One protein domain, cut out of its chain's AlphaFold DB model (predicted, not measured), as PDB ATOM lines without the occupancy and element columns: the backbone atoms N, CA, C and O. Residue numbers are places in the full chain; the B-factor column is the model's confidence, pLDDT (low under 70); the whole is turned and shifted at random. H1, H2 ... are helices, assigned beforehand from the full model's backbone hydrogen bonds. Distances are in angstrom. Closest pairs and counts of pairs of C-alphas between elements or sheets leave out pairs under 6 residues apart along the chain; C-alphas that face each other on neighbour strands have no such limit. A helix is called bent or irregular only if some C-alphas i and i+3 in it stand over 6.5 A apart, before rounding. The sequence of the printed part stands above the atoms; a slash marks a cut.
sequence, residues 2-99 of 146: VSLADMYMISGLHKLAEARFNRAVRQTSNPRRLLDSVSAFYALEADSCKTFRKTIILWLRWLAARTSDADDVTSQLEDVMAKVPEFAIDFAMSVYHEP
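Overview. This is residues 2 to 99 of the 146 residues of an uncharacterized protein of Beauveria bassiana (UniProt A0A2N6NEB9). Four helices make a chain of neighbours, H2 beside H4, H4 beside H3 and H3 beside H5, at shallow tilts from each to the next, and H6 crosses H4 steeply. At one end of the long axis the short H1 folds back on H2, and towards the other end residues 65 to 71, of which 65 and 66 belong to H4 and 71 to H5, stick out. The printed part has 98 residues with six named helices, H1 to H6 in chain order, and no named strand; the class is all helix. It is compact, with a radius of gyration of the C-alphas of 13.9 A, yet elongated, spanning 43 by 26 by 26 A.

Arrangement. H4, residues 49 to 66, is the longest helix and, with H3, residues 31 to 42, one of two hubs touching three helices each. H3 and H4 form a helical hairpin at a shallow tilt of 27 degrees, opposite ways; their closest C-alphas, Phe 41 and Cys 49, are 6.7 A apart. H2, residues 11 to 27, touches H4 with residues 18 to 25 alone, at a shallow tilt of 13 degrees, the same way; the closest C-alphas, Glu 18 and Phe 52, are 7.4 A apart. H6, residues 85 to 97, touches H4 at a steep tilt of 64 degrees, with the C-alphas of Ile 57 and Phe 91 closest at 5.7 A. H6 only just touches H3, with 3 pairs of C-alphas within 8 A, the closest being Tyr 42 and Phe 87 at 7.4 A. H5, residues 71 to 83, touches H3 at a shallow tilt of 8 degrees, the same way; the C-alphas of Arg 32 and Val 73 are closest at 6.8 A. H1, residues 2 to 7, forms a helical hairpin with H2, the closest C-alphas being Ala 5 and His 14 at 5.4 A. H4 and H5 are apart. The helix packing is only just mostly aligned, with 4 of 6 touching pairs at a shallow tilt. In H1, H2, H4 and H6 every O i to N i+4 pair is within hydrogen-bond range; in H3 5 of 8 are, and in H5 8 of 9.

Along the chain. H1 begins at C-alpha 2, (44.430, -30.923, 13.832). H4 is 25.9 A long from C-alpha 49, (46.960, -29.779, 6.954), to C-alpha 66, and H2 is 24.3 A. H5 and H6 are 18.4 A each; H6 ends at C-alpha 97, (45.879, -23.324, -11.905). H3 is 17.2 A and only just irregular: C-alphas 36 and 39 are 6.7 A apart.

Size, cuts and confidence. The two C-alphas farthest apart are those of Tyr 8 and Asp 69, at 44.4 A. The printed part has no cut and no long link; the link from H3 to H4 is short and the others are tight. The mean pLDDT of the printed part is 81.5, and residues 67 to 72 are under 70.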
ATOM      1  N   VAL A   2      44.468 -30.153  15.093       73.75
ATOM      2  CA  VAL A   2      44.430 -30.923  13.832       73.75
ATOM      3  C   VAL A   2      45.359 -32.144  13.862       73.75
ATOM      4  O   VAL A   2      44.891 -33.255  13.674       73.75
ATOM      5  N   SER A   3      46.629 -31.970  14.247       75.50
ATOM      6  CA  SER A   3      47.574 -33.095  14.396       75.50
ATOM      7  C   SER A   3      47.087 -34.184  15.370       75.50
ATOM      8  O   SER A   3      47.237 -35.367  15.089       75.50
ATOM      9  N   LEU A   4      46.428 -33.803  16.472       79.56
ATOM     10  CA  LEU A   4      45.814 -34.765  17.397       79.56
ATOM     11  C   LEU A   4      44.600 -35.461  16.765       79.56
ATOM     12  O   LEU A   4      44.423 -36.661  16.937       79.56
ATOM     13  N   ALA A   5      43.760 -34.725  16.032       81.44
ATOM     14  CA  ALA A   5      42.615 -35.308  15.340       81.44
ATOM     15  C   ALA A   5      43.052 -36.373  14.326       81.44
ATOM     16  O   ALA A   5      42.407 -37.413  14.248       81.44
ATOM     17  N   ASP A   6      44.160 -36.140  13.623       78.75
ATOM     18  CA  ASP A   6      44.739 -37.101  12.684       78.75
ATOM     19  C   ASP A   6      45.369 -38.294  13.399       78.75
ATOM     20  O   ASP A   6      45.078 -39.435  13.051       78.75
ATOM     21  N   MET A   7      46.158 -38.044  14.450       81.12
ATOM     22  CA  MET A   7      46.807 -39.097  15.237       81.12
ATOM     23  C   MET A   7      45.795 -40.078  15.844       81.12
ATOM     24  O   MET A   7      46.043 -41.279  15.883       81.12
ATOM     25  N   TYR A   8      44.645 -39.574  16.293       84.19
ATOM     26  CA  TYR A   8      43.595 -40.380  16.918       84.19
ATOM     27  C   TYR A   8      42.405 -40.673  15.983       84.19
ATOM     28  O   TYR A   8      41.388 -41.191  16.438       84.19
ATOM     29  N   MET A   9      42.502 -40.323  14.693       80.94
ATOM     30  CA  MET A   9      41.442 -40.457  13.677       80.94
ATOM     31  C   MET A   9      40.054 -39.937  14.110       80.94
ATOM     32  O   MET A   9      39.004 -40.477  13.747       80.94
ATOM     33  N   ILE A  10      40.018 -38.848  14.879       85.94
ATOM     34  CA  ILE A  10      38.776 -38.268  15.400       85.94
ATOM     35  C   ILE A  10      38.203 -37.285  14.374       85.94
ATOM     36  O   ILE A  10      38.432 -36.074  14.428       85.94
ATOM     37  N   SER A  11      37.389 -37.803  13.453       81.38
ATOM     38  CA  SER A  11      36.781 -37.016  12.365       81.38
ATOM     39  C   SER A  11      35.963 -35.804  12.844       81.38
ATOM     40  O   SER A  11      35.973 -34.751  12.204       81.38
ATOM     41  N   GLY A  12      35.289 -35.906  13.995       83.75
ATOM     42  CA  GLY A  12      34.545 -34.793  14.596       83.75
ATOM     43  C   GLY A  12      35.445 -33.638  15.049       83.75
ATOM     44  O   GLY A  12      35.106 -32.470  14.848       83.75
ATOM     45  N   LEU A  13      36.624 -33.953  15.594       84.38
ATOM     46  CA  LEU A  13      37.599 -32.957  16.038       84.38
ATOM     47  C   LEU A  13      38.242 -32.248  14.843       84.38
ATOM     48  O   LEU A  13      38.414 -31.028  14.879       84.38
ATOM     49  N   HIS A  14      38.520 -32.992  13.771       83.69
ATOM     50  CA  HIS A  14      39.007 -32.434  12.512       83.69
ATOM     51  C   HIS A  14      38.003 -31.431  11.922       83.69
ATOM     52  O   HIS A  14      38.348 -30.273  11.694       83.69
ATOM     53  N   LYS A  15      36.731 -31.833  11.761       85.31
ATOM     54  CA  LYS A  15      35.663 -30.955  11.243       85.31
ATOM     55  C   LYS A  15      35.484 -29.692  12.087       85.31
ATOM     56  O   LYS A  15      35.294 -28.604  11.546       85.31
ATOM     57  N   LEU A  16      35.562 -29.817  13.413       86.94
ATOM     58  CA  LEU A  16      35.470 -28.671  14.316       86.94
ATOM     59  C   LEU A  16      36.660 -27.716  14.151       86.94
ATOM     60  O   LEU A  16      36.471 -26.497  14.145       86.94
ATOM     61  N   ALA A  17      37.874 -28.255  14.023       85.88
ATOM     62  CA  ALA A  17      39.079 -27.465  13.797       85.88
ATOM     63  C   ALA A  17      39.017 -26.724  12.453       85.88
ATOM     64  O   ALA A  17      39.274 -25.523  12.409       85.88
ATOM     65  N   GLU A  18      38.591 -27.404  11.390       84.38
ATOM     66  CA  GLU A  18      38.393 -26.822  10.061       84.38
ATOM     67  C   GLU A  18      37.335 -25.709  10.075       84.38
ATOM     68  O   GLU A  18      37.574 -24.611   9.572       84.38
ATOM     69  N   ALA A  19      36.183 -25.935  10.713       84.81
ATOM     70  CA  ALA A  19      35.133 -24.924  10.827       84.81
ATOM     71  C   ALA A  19      35.608 -23.679  11.594       84.81
ATOM     72  O   ALA A  19      35.343 -22.547  11.176       84.81
ATOM     73  N   ARG A  20      36.339 -23.869  12.702       85.12
ATOM     74  CA  ARG A  20      36.921 -22.760  13.472       85.12
ATOM     75  C   ARG A  20      37.968 -22.000  12.674       85.12
ATOM     76  O   ARG A  20      37.958 -20.773  12.696       85.12
ATOM     77  N   PHE A  21      38.820 -22.715  11.955       84.75
ATOM     78  CA  PHE A  21      39.846 -22.110  11.125       84.75
ATOM     79  C   PHE A  21      39.246 -21.282   9.990       84.75
ATOM     80  O   PHE A  21      39.549 -20.100   9.864       84.75
ATOM     81  N   ASN A  22      38.313 -21.856   9.230       83.19
ATOM     82  CA  ASN A  22      37.613 -21.156   8.155       83.19
ATOM     83  C   ASN A  22      36.898 -19.898   8.658       83.19
ATOM     84  O   ASN A  22      36.889 -18.866   7.986       83.19
ATOM     85  N   ARG A  23      36.308 -19.962   9.857       83.75
ATOM     86  CA  ARG A  23      35.700 -18.795  10.497       83.75
ATOM     87  C   ARG A  23      36.743 -17.735  10.844       83.75
ATOM     88  O   ARG A  23      36.506 -16.571  10.543       83.75
ATOM     89  N   ALA A  24      37.870 -18.135  11.432       82.69
ATOM     90  CA  ALA A  24      38.956 -17.229  11.783       82.69
ATOM     91  C   ALA A  24      39.501 -16.523  10.536       82.69
ATOM     92  O   ALA A  24      39.459 -15.303  10.489       82.69
ATOM     93  N   VAL A  25      39.868 -17.265   9.486       82.44
ATOM     94  CA  VAL A  25      40.380 -16.711   8.217       82.44
ATOM     95  C   VAL A  25      39.420 -15.686   7.604       82.44
ATOM     96  O   VAL A  25      39.847 -14.631   7.144       82.44
ATOM     97  N   ARG A  26      38.106 -15.949   7.636       78.75
ATOM     98  CA  ARG A  26      37.089 -15.014   7.122       78.75
ATOM     99  C   ARG A  26      36.909 -13.763   7.982       78.75
ATOM    100  O   ARG A  26      36.491 -12.737   7.460       78.75
ATOM    101  N   GLN A  27      37.153 -13.866   9.285       79.44
ATOM    102  CA  GLN A  27      37.023 -12.764  10.243       79.44
ATOM    103  C   GLN A  27      38.332 -11.990  10.433       79.44
ATOM    104  O   GLN A  27      38.322 -10.917  11.034       79.44
ATOM    105  N   THR A  28      39.450 -12.516   9.928       77.25
ATOM    106  CA  THR A  28      40.754 -11.869  10.001       77.25
ATOM    107  C   THR A  28      40.737 -10.565   9.209       77.25
ATOM    108  O   THR A  28      40.742 -10.561   7.981       77.25
ATOM    109  N   SER A  29      40.765  -9.447   9.931       70.19
ATOM    110  CA  SER A  29      40.987  -8.113   9.368       70.19
ATOM    111  C   SER A  29      42.468  -7.809   9.140       70.19
ATOM    112  O   SER A  29      42.791  -6.930   8.347       70.19
ATOM    113  N   ASN A  30      43.369  -8.521   9.829       79.12
ATOM    114  CA  ASN A  30      44.805  -8.269   9.788       79.12
ATOM    115  C   ASN A  30      45.559  -9.391   9.043       79.12
ATOM    116  O   ASN A  30      45.754 -10.465   9.622       79.12
ATOM    117  N   PRO A  31      46.031  -9.145   7.808       77.44
ATOM    118  CA  PRO A  31      46.740 -10.142   7.009       77.44
ATOM    119  C   PRO A  31      48.039 -10.645   7.627       77.44
ATOM    120  O   PRO A  31      48.393 -11.808   7.440       77.44
ATOM    121  N   ARG A  32      48.695  -9.816   8.437       81.88
ATOM    122  CA  ARG A  32      49.987 -10.128   9.049       81.88
ATOM    123  C   ARG A  32      49.913 -11.320   9.981       81.88
ATOM    124  O   ARG A  32      50.689 -12.259   9.871       81.88
ATOM    125  N   ARG A  33      48.889 -11.329  10.835       81.75
ATOM    126  CA  ARG A  33      48.664 -12.409  11.804       81.75
ATOM    127  C   ARG A  33      48.440 -13.759  11.135       81.75
ATOM    128  O   ARG A  33      48.744 -14.789  11.728       81.75
ATOM    129  N   LEU A  34      47.863 -13.759   9.933       81.94
ATOM    130  CA  LEU A  34      47.669 -14.993   9.187       81.94
ATOM    131  C   LEU A  34      48.974 -15.443   8.527       81.94
ATOM    132  O   LEU A  34      49.285 -16.630   8.589       81.94
ATOM    133  N   LEU A  35      49.756 -14.515   7.968       84.56
ATOM    134  CA  LEU A  35      51.081 -14.802   7.415       84.56
ATOM    135  C   LEU A  35      52.035 -15.382   8.469       84.56
ATOM    136  O   LEU A  35      52.662 -16.402   8.208       84.56
ATOM    137  N   ASP A  36      52.035 -14.842   9.689       85.06
ATOM    138  CA  ASP A  36      52.832 -15.377  10.808       85.06
ATOM    139  C   ASP A  36      52.478 -16.835  11.148       85.06
ATOM    140  O   ASP A  36      53.312 -17.605  11.622       85.06
ATOM    141  N   SER A  37      51.231 -17.240  10.892       83.88
ATOM    142  CA  SER A  37      50.779 -18.608  11.151       83.88
ATOM    143  C   SER A  37      51.174 -19.606  10.057       83.88
ATOM    144  O   SER A  37      51.133 -20.812  10.306       83.88
ATOM    145  N   VAL A  38      51.589 -19.142   8.869       86.62
ATOM    146  CA  VAL A  38      51.911 -20.001   7.712       86.62
ATOM    147  C   VAL A  38      53.006 -21.000   8.062       86.62
ATOM    148  O   VAL A  38      52.814 -22.197   7.863       86.62
ATOM    149  N   SER A  39      54.108 -20.545   8.661       84.50
ATOM    150  CA  SER A  39      55.212 -21.428   9.049       84.50
ATOM    151  C   SER A  39      54.755 -22.543   9.990       84.50
ATOM    152  O   SER A  39      55.151 -23.694   9.821       84.50
ATOM    153  N   ALA A  40      53.845 -22.243  10.923       83.69
ATOM    154  CA  ALA A  40      53.291 -23.249  11.824       83.69
ATOM    155  C   ALA A  40      52.434 -24.292  11.085       83.69
ATOM    156  O   ALA A  40      52.493 -25.469  11.423       83.69
ATOM    157  N   PHE A  41      51.665 -23.902  10.063       82.12
ATOM    158  CA  PHE A  41      50.870 -24.844   9.260       82.12
ATOM    159  C   PHE A  41      51.708 -25.695   8.304       82.12
ATOM    160  O   PHE A  41      51.328 -26.827   7.991       82.12
ATOM    161  N   TYR A  42      52.830 -25.161   7.831       85.19
ATOM    162  CA  TYR A  42      53.750 -25.890   6.962       85.19
ATOM    163  C   TYR A  42      54.669 -26.837   7.738       85.19
ATOM    164  O   TYR A  42      54.990 -27.902   7.221       85.19
ATOM    165  N   ALA A  43      54.975 -26.530   9.002       84.31
ATOM    166  CA  ALA A  43      55.672 -27.443   9.910       84.31
ATOM    167  C   ALA A  43      54.838 -28.679  10.307       84.31
ATOM    168  O   ALA A  43      55.381 -29.659  10.809       84.31
ATOM    169  N   LEU A  44      53.515 -28.652  10.109       81.56
ATOM    170  CA  LEU A  44      52.656 -29.807  10.369       81.56
ATOM    171  C   LEU A  44      52.701 -30.779   9.182       81.56
ATOM    172  O   LEU A  44      52.249 -30.440   8.091       81.56
ATOM    173  N   GLU A  45      53.174 -32.003   9.418       71.94
ATOM    174  CA  GLU A  45      53.277 -33.070   8.402       71.94
ATOM    175  C   GLU A  45      51.952 -33.795   8.111       71.94
ATOM    176  O   GLU A  45      51.875 -34.648   7.232       71.94
ATOM    177  N   ALA A  46      50.892 -33.472   8.850       74.56
ATOM    178  CA  ALA A  46      49.633 -34.196   8.762       74.56
ATOM    179  C   ALA A  46      48.912 -33.924   7.426       74.56
ATOM    180  O   ALA A  46      48.786 -32.770   7.007       74.56
ATOM    181  N   ASP A  47      48.386 -34.964   6.772       70.81
ATOM    182  CA  ASP A  47      47.700 -34.842   5.475       70.81
ATOM    183  C   ASP A  47      46.483 -33.912   5.535       70.81
ATOM    184  O   ASP A  47      46.213 -33.170   4.584       70.81
ATOM    185  N   SER A  48      45.791 -33.883   6.676       70.56
ATOM    186  CA  SER A  48      44.733 -32.911   6.954       70.56
ATOM    187  C   SER A  48      45.185 -31.468   6.788       70.56
ATOM    188  O   SER A  48      44.395 -30.624   6.385       70.56
ATOM    189  N   CYS A  49      46.455 -31.145   7.041       77.62
ATOM    190  CA  CYS A  49      46.960 -29.779   6.954       77.62
ATOM    191  C   CYS A  49      46.963 -29.260   5.510       77.62
ATOM    192  O   CYS A  49      46.932 -28.047   5.305       77.62
ATOM    193  N   LYS A  50      46.884 -30.141   4.501       81.75
ATOM    194  CA  LYS A  50      46.777 -29.754   3.086       81.75
ATOM    195  C   LYS A  50      45.525 -28.918   2.797       81.75
ATOM    196  O   LYS A  50      45.605 -27.974   2.012       81.75
ATOM    197  N   THR A  51      44.376 -29.199   3.419       81.69
ATOM    198  CA  THR A  51      43.159 -28.377   3.237       81.69
ATOM    199  C   THR A  51      43.287 -27.006   3.898       81.69
ATOM    200  O   THR A  51      42.841 -26.005   3.330       81.69
ATOM    201  N   PHE A  52      43.965 -26.922   5.046       82.88
ATOM    202  CA  PHE A  52      44.254 -25.651   5.719       82.88
ATOM    203  C   PHE A  52      45.214 -24.788   4.893       82.88
ATOM    204  O   PHE A  52      44.922 -23.616   4.655       82.88
ATOM    205  N   ARG A  53      46.297 -25.382   4.368       87.94
ATOM    206  CA  ARG A  53      47.244 -24.713   3.457       87.94
ATOM    207  C   ARG A  53      46.528 -24.151   2.228       87.94
ATOM    208  O   ARG A  53      46.627 -22.956   1.963       87.94
ATOM    209  N   LYS A  54      45.701 -24.962   1.553       85.56
ATOM    210  CA  LYS A  54      44.867 -24.508   0.419       85.56
ATOM    211  C   LYS A  54      43.967 -23.328   0.781       85.56
ATOM    212  O   LYS A  54      43.857 -22.380   0.011       85.56
ATOM    213  N   THR A  55      43.343 -23.364   1.956       84.62
ATOM    214  CA  THR A  55      42.471 -22.279   2.428       84.62
ATOM    215  C   THR A  55      43.242 -20.971   2.625       84.62
ATOM    216  O   THR A  55      42.755 -19.913   2.228       84.62
ATOM    217  N   ILE A  56      44.450 -21.029   3.196       86.81
ATOM    218  CA  ILE A  56      45.318 -19.854   3.364       86.81
ATOM    219  C   ILE A  56      45.725 -19.289   2.006       86.81
ATOM    220  O   ILE A  56      45.616 -18.084   1.790       86.81
ATOM    221  N   ILE A  57      46.141 -20.152   1.079       88.62
ATOM    222  CA  ILE A  57      46.560 -19.750  -0.268       88.62
ATOM    223  C   ILE A  57      45.421 -19.046  -1.008       88.62
ATOM    224  O   ILE A  57      45.613 -17.952  -1.534       88.62
ATOM    225  N   LEU A  58      44.218 -19.625  -0.993       83.88
ATOM    226  CA  LEU A  58      43.021 -19.024  -1.590       83.88
ATOM    227  C   LEU A  58      42.718 -17.641  -1.009       83.88
ATOM    228  O   LEU A  58      42.398 -16.698  -1.736       83.88
ATOM    229  N   TRP A  59      42.829 -17.513   0.311       83.94
ATOM    230  CA  TRP A  59      42.615 -16.246   0.991       83.94
ATOM    231  C   TRP A  59      43.681 -15.207   0.618       83.94
ATOM    232  O   TRP A  59      43.339 -14.061   0.332       83.94
ATOM    233  N   LEU A  60      44.952 -15.605   0.532       83.69
ATOM    234  CA  LEU A  60      46.043 -14.724   0.113       83.69
ATOM    235  C   LEU A  60      45.913 -14.287  -1.343       83.69
ATOM    236  O   LEU A  60      46.162 -13.127  -1.647       83.69
ATOM    237  N   ARG A  61      45.459 -15.169  -2.239       82.81
ATOM    238  CA  ARG A  61      45.146 -14.802  -3.629       82.81
ATOM    239  C   ARG A  61      44.079 -13.723  -3.688       82.81
ATOM    240  O   ARG A  61      44.197 -12.766  -4.446       82.81
ATOM    241  N   TRP A  62      43.042 -13.867  -2.871       79.50
ATOM    242  CA  TRP A  62      41.980 -12.879  -2.775       79.50
ATOM    243  C   TRP A  62      42.468 -11.554  -2.180       79.50
ATOM    244  O   TRP A  62      42.085 -10.494  -2.673       79.50
ATOM    245  N   LEU A  63      43.331 -11.608  -1.161       79.31
ATOM    246  CA  LEU A  63      43.966 -10.428  -0.579       79.31
ATOM    247  C   LEU A  63      44.818  -9.704  -1.626       79.31
ATOM    248  O   LEU A  63      44.552  -8.539  -1.897       79.31
ATOM    249  N   ALA A  64      45.749 -10.413  -2.269       76.81
ATOM    250  CA  ALA A  64      46.636  -9.879  -3.299       76.81
ATOM    251  C   ALA A  64      45.860  -9.269  -4.475       76.81
ATOM    252  O   ALA A  64      46.243  -8.235  -5.006       76.81
ATOM    253  N   ALA A  65      44.725  -9.863  -4.853       73.50
ATOM    254  CA  ALA A  65      43.875  -9.314  -5.903       73.50
ATOM    255  C   ALA A  65      43.122  -8.034  -5.479       73.50
ATOM    256  O   ALA A  65      42.693  -7.266  -6.339       73.50
ATOM    257  N   ARG A  66      42.923  -7.791  -4.176       70.81
ATOM    258  CA  ARG A  66      42.243  -6.594  -3.647       70.81
ATOM    259  C   ARG A  66      43.198  -5.470  -3.268       70.81
ATOM    260  O   ARG A  66      42.814  -4.306  -3.360       70.81
ATOM    261  N   THR A  67      44.388  -5.801  -2.787       65.50
ATOM    262  CA  THR A  67      45.372  -4.828  -2.316       65.50
ATOM    263  C   THR A  67      46.270  -4.412  -3.475       65.50
ATOM    264  O   THR A  67      47.169  -5.146  -3.860       65.50
ATOM    265  N   SER A  68      46.009  -3.227  -4.031       54.06
ATOM    266  CA  SER A  68      46.856  -2.594  -5.054       54.06
ATOM    267  C   SER A  68      48.128  -1.963  -4.477       54.06
ATOM    268  O   SER A  68      49.006  -1.606  -5.251       54.06
ATOM    269  N   ASP A  69      48.187  -1.759  -3.157       56.56
ATOM    270  CA  ASP A  69      49.154  -0.857  -2.522       56.56
ATOM    271  C   ASP A  69      49.381  -1.277  -1.060       56.56
ATOM    272  O   ASP A  69      48.730  -0.791  -0.134       56.56
ATOM    273  N   ALA A  70      50.223  -2.284  -0.837       56.94
ATOM    274  CA  ALA A  70      50.518  -2.754   0.514       56.94
ATOM    275  C   ALA A  70      51.962  -3.253   0.625       56.94
ATOM    276  O   ALA A  70      52.182  -4.437   0.872       56.94
ATOM    277  N   ASP A  71      52.937  -2.349   0.495       64.94
ATOM    278  CA  ASP A  71      54.368  -2.614   0.763       64.94
ATOM    279  C   ASP A  71      54.590  -3.398   2.070       64.94
ATOM    280  O   ASP A  71      55.433  -4.291   2.179       64.94
ATOM    281  N   ASP A  72      53.754  -3.109   3.064       68.31
ATOM    282  CA  ASP A  72      53.774  -3.703   4.395       68.31
ATOM    283  C   ASP A  72      53.323  -5.183   4.433       68.31
ATOM    284  O   ASP A  72      53.729  -5.940   5.314       68.31
ATOM    285  N   VAL A  73      52.483  -5.613   3.486       74.88
ATOM    286  CA  VAL A  73      52.068  -7.020   3.323       74.88
ATOM    287  C   VAL A  73      53.016  -7.747   2.374       74.88
ATOM    288  O   VAL A  73      53.320  -8.915   2.605       74.88
ATOM    289  N   THR A  74      53.518  -7.058   1.346       80.38
ATOM    290  CA  THR A  74      54.481  -7.603   0.382       80.38
ATOM    291  C   THR A  74      55.777  -8.025   1.070       80.38
ATOM    292  O   THR A  74      56.192  -9.168   0.922       80.38
ATOM    293  N   SER A  75      56.354  -7.162   1.909       83.00
ATOM    294  CA  SER A  75      57.586  -7.464   2.658       83.00
ATOM    295  C   SER A  75      57.449  -8.674   3.590       83.00
ATOM    296  O   SER A  75      58.337  -9.522   3.661       83.00
ATOM    297  N   GLN A  76      56.317  -8.804   4.284       83.56
ATOM    298  CA  GLN A  76      56.069  -9.964   5.141       83.56
ATOM    299  C   GLN A  76      55.802 -11.235   4.328       83.56
ATOM    300  O   GLN A  76      56.192 -12.326   4.739       83.56
ATOM    301  N   LEU A  77      55.143 -11.114   3.175       85.12
ATOM    302  CA  LEU A  77      54.943 -12.239   2.269       85.12
ATOM    303  C   LEU A  77      56.285 -12.753   1.730       85.12
ATOM    304  O   LEU A  77      56.495 -13.963   1.719       85.12
ATOM    305  N   GLU A  78      57.195 -11.855   1.349       87.06
ATOM    306  CA  GLU A  78      58.561 -12.188   0.926       87.06
ATOM    307  C   GLU A  78      59.337 -12.915   2.031       87.06
ATOM    308  O   GLU A  78      59.918 -13.971   1.777       87.06
ATOM    309  N   ASP A  79      59.287 -12.415   3.269       89.19
ATOM    310  CA  ASP A  79      59.929 -13.057   4.426       89.19
ATOM    311  C   ASP A  79      59.373 -14.471   4.682       89.19
ATOM    312  O   ASP A  79      60.129 -15.423   4.883       89.19
ATOM    313  N   VAL A  80      58.051 -14.652   4.601       89.56
ATOM    314  CA  VAL A  80      57.419 -15.973   4.748       89.56
ATOM    315  C   VAL A  80      57.794 -16.909   3.598       89.56
ATOM    316  O   VAL A  80      58.076 -18.079   3.846       89.56
ATOM    317  N   MET A  81      57.838 -16.421   2.356       90.25
ATOM    318  CA  MET A  81      58.254 -17.216   1.195       90.25
ATOM    319  C   MET A  81      59.724 -17.639   1.281       90.25
ATOM    320  O   MET A  81      60.050 -18.766   0.915       90.25
ATOM    321  N   ALA A  82      60.599 -16.777   1.804       90.31
ATOM    322  CA  ALA A  82      62.000 -17.112   2.046       90.31
ATOM    323  C   ALA A  82      62.157 -18.170   3.153       90.31
ATOM    324  O   ALA A  82      63.007 -19.053   3.052       90.31
ATOM    325  N   LYS A  83      61.324 -18.103   4.200       90.50
ATOM    326  CA  LYS A  83      61.324 -19.062   5.318       90.50
ATOM    327  C   LYS A  83      60.668 -20.399   4.979       90.50
ATOM    328  O   LYS A  83      61.018 -21.405   5.589       90.50
ATOM    329  N   VAL A  84      59.697 -20.409   4.068       91.75
ATOM    330  CA  VAL A  84      58.882 -21.583   3.722       91.75
ATOM    331  C   VAL A  84      58.774 -21.701   2.191       91.75
ATOM    332  O   VAL A  84      57.787 -21.253   1.598       91.75
ATOM    333  N   PRO A  85      59.769 -22.301   1.516       88.94
ATOM    334  CA  PRO A  85      59.790 -22.404   0.055       88.94
ATOM    335  C   PRO A  85      58.615 -23.207  -0.518       88.94
ATOM    336  O   PRO A  85      58.089 -22.873  -1.581       88.94
ATOM    337  N   GLU A  86      58.150 -24.236   0.191       89.81
ATOM    338  CA  GLU A  86      56.995 -25.048  -0.206       89.81
ATOM    339  C   GLU A  86      55.730 -24.197  -0.305       89.81
ATOM    340  O   GLU A  86      54.913 -24.386  -1.205       89.81
ATOM    341  N   PHE A  87      55.590 -23.215   0.587       89.88
ATOM    342  CA  PHE A  87      54.489 -22.265   0.536       89.88
ATOM    343  C   PHE A  87      54.572 -21.375  -0.709       89.88
ATOM    344  O   PHE A  87      53.550 -21.147  -1.356       89.88
ATOM    345  N   ALA A  88      55.767 -20.914  -1.087       89.56
ATOM    346  CA  ALA A  88      55.949 -20.123  -2.303       89.56
ATOM    347  C   ALA A  88      55.552 -20.917  -3.561       89.56
ATOM    348  O   ALA A  88      54.849 -20.391  -4.428       89.56
ATOM    349  N   ILE A  89      55.936 -22.198  -3.629       89.81
ATOM    350  CA  ILE A  89      55.555 -23.106  -4.720       89.81
ATOM    351  C   ILE A  89      54.039 -23.299  -4.743       89.81
ATOM    352  O   ILE A  89      53.413 -23.077  -5.778       89.81
ATOM    353  N   ASP A  90      53.430 -23.663  -3.613       90.12
ATOM    354  CA  ASP A  90      51.987 -23.894  -3.538       90.12
ATOM    355  C   ASP A  90      51.189 -22.635  -3.919       90.12
ATOM    356  O   ASP A  90      50.180 -22.712  -4.631       90.12
ATOM    357  N   PHE A  91      51.653 -21.460  -3.486       89.19
ATOM    358  CA  PHE A  91      51.048 -20.180  -3.827       89.19
ATOM    359  C   PHE A  91      51.156 -19.885  -5.330       89.19
ATOM    360  O   PHE A  91      50.142 -19.588  -5.967       89.19
ATOM    361  N   ALA A  92      52.346 -20.026  -5.921       86.69
ATOM    362  CA  ALA A  92      52.565 -19.817  -7.353       86.69
ATOM    363  C   ALA A  92      51.745 -20.795  -8.211       86.69
ATOM    364  O   ALA A  92      51.098 -20.394  -9.180       86.69
ATOM    365  N   MET A  93      51.696 -22.069  -7.819       88.31
ATOM    366  CA  MET A  93      50.908 -23.090  -8.509       88.31
ATOM    367  C   MET A  93      49.409 -22.815  -8.412       88.31
ATOM    368  O   MET A  93      48.684 -22.994  -9.392       88.31
ATOM    369  N   SER A  94      48.928 -22.314  -7.274       85.88
ATOM    370  CA  SER A  94      47.541 -21.863  -7.156       85.88
ATOM    371  C   SER A  94      47.258 -20.662  -8.063       85.88
ATOM    372  O   SER A  94      46.196 -20.602  -8.679       85.88
ATOM    373  N   VAL A  95      48.217 -19.747  -8.242       81.62
ATOM    374  CA  VAL A  95      48.096 -18.655  -9.224       81.62
ATOM    375  C   VAL A  95      47.991 -19.152 -10.653       81.62
ATOM    376  O   VAL A  95      47.192 -18.605 -11.413       81.62
ATOM    377  N   TYR A  96      48.736 -20.194 -10.997       79.75
ATOM    378  CA  TYR A  96      48.721 -20.772 -12.333       79.75
ATOM    379  C   TYR A  96      47.445 -21.577 -12.632       79.75
ATOM    380  O   TYR A  96      46.882 -21.473 -13.720       79.75
ATOM    381  N   HIS A  97      46.986 -22.392 -11.680       81.19
ATOM    382  CA  HIS A  97      45.879 -23.324 -11.905       81.19
ATOM    383  C   HIS A  97      44.493 -22.727 -11.684       81.19
ATOM    384  O   HIS A  97      43.522 -23.201 -12.275       81.19
ATOM    385  N   GLU A  98      44.368 -21.725 -10.819       79.88
ATOM    386  CA  GLU A  98      43.066 -21.158 -10.500       79.88
ATOM    387  C   GLU A  98      42.716 -19.954 -11.376       79.88
ATOM    388  O   GLU A  98      43.585 -19.145 -11.713       79.88
ATOM    389  N   PRO A  99      41.422 -19.775 -11.701       77.50
ATOM    390  CA  PRO A  99      40.967 -18.671 -12.531       77.50
ATOM    391  C   PRO A  99      41.338 -17.314 -11.932       77.50
ATOM    392  O   PRO A  99      41.338 -17.113 -10.715       77.50
TER     393      PRO A  99